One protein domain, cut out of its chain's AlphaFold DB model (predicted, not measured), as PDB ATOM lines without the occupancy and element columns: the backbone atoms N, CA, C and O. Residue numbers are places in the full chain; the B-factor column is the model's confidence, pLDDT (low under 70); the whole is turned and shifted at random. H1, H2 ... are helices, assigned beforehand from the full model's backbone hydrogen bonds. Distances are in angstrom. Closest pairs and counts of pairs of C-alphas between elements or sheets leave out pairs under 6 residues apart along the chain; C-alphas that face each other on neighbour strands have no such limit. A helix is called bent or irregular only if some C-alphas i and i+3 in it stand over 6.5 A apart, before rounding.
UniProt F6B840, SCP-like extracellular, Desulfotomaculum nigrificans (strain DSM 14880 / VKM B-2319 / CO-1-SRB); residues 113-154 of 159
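What this domain is: This is residues 113 to 154 of the 159 residues of the protein "SCP-like extracellular" of Desulfotomaculum nigrificans (strain DSM 14880 / VKM B-2319 / CO-1-SRB) (UniProt F6B840). The longest helix, H2, reaches away as an arm from a loose body in which the chain runs along H1, turns at its end and folds back through an outstretched link before it enters H2. Residues 141 to 154, of which 141 to 152 belong to H2, stick out freely. The printed part has 42 residues, with two named helices in the order H1, H2 and no named strand; the class is all helix. The whole is loose, with a radius of gyration of the C-alphas of 13.1 A, and elongated, with spans of 39 by 20 by 15 A.

How they stand to each other: H2, residues 137 to 152, and H1, residues 113 to 127, are apart: no C-alpha of the one is within 8 A of the other. A short link of 9 residues, 128 to 136, joins them. Residues 141 to 154 stand free, with no C-alpha 8 or more residues apart along the chain within 10 A. In both H1 and H2 every O i to N i+4 pair is within hydrogen-bond range.

Where its parts are: H2 is 22.5 A long from C-alpha 137 at (51.552, -5.118, -40.027) to C-alpha 152 at (38.340, -19.232, -28.486). H1 is 21.4 A long from C-alpha 113 at (37.122, -5.194, -44.174) to C-alpha 127 at (37.025, 15.833, -40.393). Neither helix is bent.

The domain as a whole: The two C-alphas farthest apart are those of Gly 129 and Asn 153, at 39.1 A. The first and last printed C-alphas, of Asp 113 and Asn 154, are 22.2 A apart. The printed part has no cut, and its one link between named elements is short. The mean pLDDT of the printed part is 91.9, and no printed residue is under 70.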
ATOM      1  N   ASP A 113      37.887  -5.721 -45.306       86.50
ATOM      2  CA  ASP A 113      37.122  -5.194 -44.174       86.50
ATOM      3  C   ASP A 113      37.987  -4.334 -43.244       86.50
ATOM      4  O   ASP A 113      37.589  -3.238 -42.847       86.50
ATOM      5  N   GLU A 114      39.203  -4.787 -42.935       89.00
ATOM      6  CA  GLU A 114      40.154  -4.031 -42.113       89.00
ATOM      7  C   GLU A 114      40.574  -2.722 -42.803       89.00
ATOM      8  O   GLU A 114      40.716  -1.683 -42.150       89.00
ATOM      9  N   GLN A 115      40.730  -2.739 -44.130       87.94
ATOM     10  CA  GLN A 115      41.027  -1.537 -44.904       87.94
ATOM     11  C   GLN A 115      39.835  -0.574 -44.940       87.94
ATOM     12  O   GLN A 115      40.013   0.635 -44.765       87.94
ATOM     13  N   ALA A 116      38.618  -1.087 -45.132       90.12
ATOM     14  CA  ALA A 116      37.405  -0.278 -45.097       90.12
ATOM     15  C   ALA A 116      37.225   0.397 -43.727       90.12
ATOM     16  O   ALA A 116      36.944   1.596 -43.663       90.12
ATOM     17  N   MET A 117      37.468  -0.335 -42.638       92.56
ATOM     18  CA  MET A 117      37.442   0.203 -41.278       92.56
ATOM     19  C   MET A 117      38.449   1.348 -41.100       92.56
ATOM     20  O   MET A 117      38.077   2.423 -40.625       92.56
ATOM     21  N   LEU A 118      39.710   1.152 -41.505       93.69
ATOM     22  CA  LEU A 118      40.746   2.183 -41.385       93.69
ATOM     23  C   LEU A 118      40.388   3.446 -42.183       93.69
ATOM     24  O   LEU A 118      40.572   4.562 -41.695       93.69
ATOM     25  N   ASN A 119      39.827   3.280 -43.383       92.00
ATOM     26  CA  ASN A 119      39.390   4.396 -44.219       92.00
ATOM     27  C   ASN A 119      38.290   5.225 -43.539       92.00
ATOM     28  O   ASN A 119      38.349   6.455 -43.565       92.00
ATOM     29  N   LEU A 120      37.314   4.574 -42.898       95.56
ATOM     30  CA  LEU A 120      36.255   5.262 -42.153       95.56
ATOM     31  C   LEU A 120      36.814   6.036 -40.955       95.56
ATOM     32  O   LEU A 120      36.465   7.197 -40.757       95.56
ATOM     33  N   ILE A 121      37.732   5.433 -40.200       95.19
ATOM     34  CA  ILE A 121      38.386   6.103 -39.069       95.19
ATOM     35  C   ILE A 121      39.159   7.331 -39.557       95.19
ATOM     36  O   ILE A 121      39.047   8.409 -38.977       95.19
ATOM     37  N   ASN A 122      39.914   7.198 -40.647       95.88
ATOM     38  CA  ASN A 122      40.684   8.305 -41.203       95.88
ATOM     39  C   ASN A 122      39.802   9.431 -41.735       95.88
ATOM     40  O   ASN A 122      40.159  10.595 -41.562       95.88
ATOM     41  N   LYS A 123      38.641   9.110 -42.312       95.50
ATOM     42  CA  LYS A 123      37.651  10.114 -42.709       95.50
ATOM     43  C   LYS A 123      37.236  10.979 -41.517       95.50
ATOM     44  O   LYS A 123      37.286  12.202 -41.614       95.50
ATOM     45  N   GLU A 124      36.900  10.359 -40.387       96.06
ATOM     46  CA  GLU A 124      36.514  11.099 -39.181       96.06
ATOM     47  C   GLU A 124      37.690  11.854 -38.556       96.06
ATOM     48  O   GLU A 124      37.537  12.989 -38.110       96.06
ATOM     49  N   ARG A 125      38.897  11.281 -38.571       97.00
ATOM     50  CA  ARG A 125      40.102  11.973 -38.089       97.00
ATOM     51  C   ARG A 125      40.361  13.256 -38.868       97.00
ATOM     52  O   ARG A 125      40.540  14.303 -38.252       97.00
ATOM     53  N   VAL A 126      40.316  13.188 -40.194       96.00
ATOM     54  CA  VAL A 126      40.514  14.356 -41.060       96.00
ATOM     55  C   VAL A 126      39.395  15.378 -40.867       96.00
ATOM     56  O   VAL A 126      39.684  16.570 -40.788       96.00
ATOM     57  N   ALA A 127      38.142  14.938 -40.703       93.31
ATOM     58  CA  ALA A 127      37.025  15.833 -40.393       93.31
ATOM     59  C   ALA A 127      37.226  16.608 -39.074       93.31
ATOM     60  O   ALA A 127      36.754  17.734 -38.943       93.31
ATOM     61  N   ASN A 128      37.977  16.039 -38.128       95.75
ATOM     62  CA  ASN A 128      38.361  16.672 -36.865       95.75
ATOM     63  C   ASN A 128      39.740  17.368 -36.915       95.75
ATOM     64  O   ASN A 128      40.279  17.735 -35.873       95.75
ATOM     65  N   GLY A 129      40.343  17.535 -38.099       94.94
ATOM     66  CA  GLY A 129      41.649  18.184 -38.266       94.94
ATOM     67  C   GLY A 129      42.848  17.355 -37.785       94.94
ATOM     68  O   GLY A 129      43.936  17.896 -37.593       94.94
ATOM     69  N   LEU A 130      42.673  16.048 -37.574       96.44
ATOM     70  CA  LEU A 130      43.733  15.126 -37.167       96.44
ATOM     71  C   LEU A 130      44.387  14.462 -38.381       96.44
ATOM     72  O   LEU A 130      43.746  14.181 -39.394       96.44
ATOM     73  N   GLN A 131      45.670  14.125 -38.241       94.69
ATOM     74  CA  GLN A 131      46.406  13.384 -39.265       94.69
ATOM     75  C   GLN A 131      45.848  11.956 -39.429       94.69
ATOM     76  O   GLN A 131      45.514  11.318 -38.419       94.69
ATOM     77  N   PRO A 132      45.759  11.427 -40.662       92.75
ATOM     78  CA  PRO A 132      45.309  10.059 -40.907       92.75
ATOM     79  C   PRO A 132      46.301   9.031 -40.343       92.75
ATOM     80  O   PRO A 132      47.499   9.281 -40.249       92.75
ATOM     81  N   LEU A 133      45.786   7.866 -39.955       93.00
ATOM     82  CA  LEU A 133      46.558   6.718 -39.490       93.00
ATOM     83  C   LEU A 133      46.990   5.839 -40.664       93.00
ATOM     84  O   LEU A 133      46.257   5.680 -41.644       93.00
ATOM     85  N   THR A 134      48.142   5.197 -40.506       90.69
ATOM     86  CA  THR A 134      48.659   4.181 -41.428       90.69
ATOM     87  C   THR A 134      48.562   2.806 -40.775       90.69
ATOM     88  O   THR A 134      48.758   2.678 -39.567       90.69
ATOM     89  N   ALA A 135      48.243   1.778 -41.564       87.69
ATOM     90  CA  ALA A 135      48.244   0.400 -41.083       87.69
ATOM     91  C   ALA A 135      49.676  -0.064 -40.769       87.69
ATOM     92  O   ALA A 135      50.582   0.142 -41.577       87.69
ATOM     93  N   ASP A 136      49.856  -0.733 -39.630       87.62
ATOM     94  CA  ASP A 136      51.103  -1.401 -39.252       87.62
ATOM     95  C   ASP A 136      50.878  -2.914 -39.193       87.62
ATOM     96  O   ASP A 136      49.963  -3.394 -38.523       87.62
ATOM     97  N   ALA A 137      51.726  -3.676 -39.884       86.12
ATOM     98  CA  ALA A 137      51.552  -5.118 -40.027       86.12
ATOM     99  C   ALA A 137      51.660  -5.893 -38.713       86.12
ATOM    100  O   ALA A 137      50.892  -6.832 -38.499       86.12
ATOM    101  N   LYS A 138      52.565  -5.489 -37.817       85.38
ATOM    102  CA  LYS A 138      52.752  -6.164 -36.528       85.38
ATOM    103  C   LYS A 138      51.570  -5.886 -35.606       85.38
ATOM    104  O   LYS A 138      51.094  -6.794 -34.929       85.38
ATOM    105  N   LEU A 139      51.058  -4.655 -35.607       87.06
ATOM    106  CA  LEU A 139      49.864  -4.309 -34.831       87.06
ATOM    107  C   LEU A 139      48.621  -5.040 -35.346       87.06
ATOM    108  O   LEU A 139      47.852  -5.565 -34.540       87.06
ATOM    109  N   THR A 140      48.449  -5.135 -36.666       87.56
ATOM    110  CA  THR A 140      47.353  -5.909 -37.264       87.56
ATOM    111  C   THR A 140      47.451  -7.392 -36.889       87.56
ATOM    112  O   THR A 140      46.444  -8.011 -36.545       87.56
ATOM    113  N   GLU A 141      48.652  -7.974 -36.893       86.81
ATOM    114  CA  GLU A 141      48.863  -9.365 -36.479       86.81
ATOM    115  C   GLU A 141      48.465  -9.604 -35.013       86.81
ATOM    116  O   GLU A 141      47.666 -10.500 -34.731       86.81
ATOM    117  N   VAL A 142      48.948  -8.769 -34.087       89.31
ATOM    118  CA  VAL A 142      48.609  -8.873 -32.656       89.31
ATOM    119  C   VAL A 142      47.106  -8.688 -32.425       89.31
ATOM    120  O   VAL A 142      46.506  -9.435 -31.647       89.31
ATOM    121  N   ALA A 143      46.471  -7.752 -33.133       90.88
ATOM    122  CA  ALA A 143      45.028  -7.541 -33.053       90.88
ATOM    123  C   ALA A 143      44.243  -8.791 -33.486       90.88
ATOM    124  O   ALA A 143      43.306  -9.202 -32.797       90.88
ATOM    125  N   ARG A 144      44.659  -9.452 -34.575       91.50
ATOM    126  CA  ARG A 144      44.055 -10.717 -35.025       91.50
ATOM    127  C   ARG A 144      44.260 -11.841 -34.010       91.50
ATOM    128  O   ARG A 144      43.339 -12.626 -33.796       91.50
ATOM    129  N   LEU A 145      45.432 -11.928 -33.377       91.25
ATOM    130  CA  LEU A 145      45.694 -12.922 -32.330       91.25
ATOM    131  C   LEU A 145      44.778 -12.718 -31.117       91.25
ATOM    132  O   LEU A 145      44.142 -13.677 -30.682       91.25
ATOM    133  N   LYS A 146      44.626 -11.481 -30.625       90.31
ATOM    134  CA  LYS A 146      43.690 -11.184 -29.525       90.31
ATOM    135  C   LYS A 146      42.238 -11.452 -29.930       90.31
ATOM    136  O   LYS A 146      41.485 -11.996 -29.132       90.31
ATOM    137  N   ALA A 147      41.846 -11.143 -31.167       91.75
ATOM    138  CA  ALA A 147      40.510 -11.470 -31.667       91.75
ATOM    139  C   ALA A 147      40.249 -12.985 -31.681       91.75
ATOM    140  O   ALA A 147      39.195 -13.428 -31.232       91.75
ATOM    141  N   LYS A 148      41.220 -13.788 -32.135       91.44
ATOM    142  CA  LYS A 148      41.134 -15.255 -32.081       91.44
ATOM    143  C   LYS A 148      41.011 -15.766 -30.649       91.44
ATOM    144  O   LYS A 148      40.212 -16.659 -30.404       91.44
ATOM    145  N   ASP A 149      41.767 -15.191 -29.721       94.19
ATOM    146  CA  ASP A 149      41.722 -15.559 -28.305       94.19
ATOM    147  C   ASP A 149      40.362 -15.237 -27.660       94.19
ATOM    148  O   ASP A 149      39.787 -16.081 -26.976       94.19
ATOM    149  N   MET A 150      39.795 -14.064 -27.960       93.88
ATOM    150  CA  MET A 150      38.441 -13.675 -27.540       93.88
ATOM    151  C   MET A 150      37.369 -14.646 -28.050       93.88
ATOM    152  O   MET A 150      36.463 -15.014 -27.303       93.88
ATOM    153  N   ILE A 151      37.493 -15.107 -29.300       93.75
ATOM    154  CA  ILE A 151      36.590 -16.111 -29.883       93.75
ATOM    155  C   ILE A 151      36.775 -17.467 -29.194       93.75
ATOM    156  O   ILE A 151      35.795 -18.093 -28.800       93.75
ATOM    157  N   ALA A 152      38.021 -17.918 -29.039       94.88
ATOM    158  CA  ALA A 152      38.340 -19.232 -28.486       94.88
ATOM    159  C   ALA A 152      37.911 -19.376 -27.018       94.88
ATOM    160  O   ALA A 152      37.423 -20.431 -26.621       94.88
ATOM    161  N   ASN A 153      38.060 -18.309 -26.231       91.12
ATOM    162  CA  ASN A 153      37.750 -18.295 -24.803       91.12
ATOM    163  C   ASN A 153      36.400 -17.632 -24.479       91.12
ATOM    164  O   ASN A 153      36.088 -17.418 -23.310       91.12
ATOM    165  N   ASN A 154      35.596 -17.315 -25.502       94.62
ATOM    166  CA  ASN A 154      34.253 -16.742 -25.387       94.62
ATOM    167  C   ASN A 154      34.175 -15.539 -24.426       94.62
ATOM    168  O   ASN A 154      33.334 -15.487 -23.525       94.62
TER     169      ASN A 154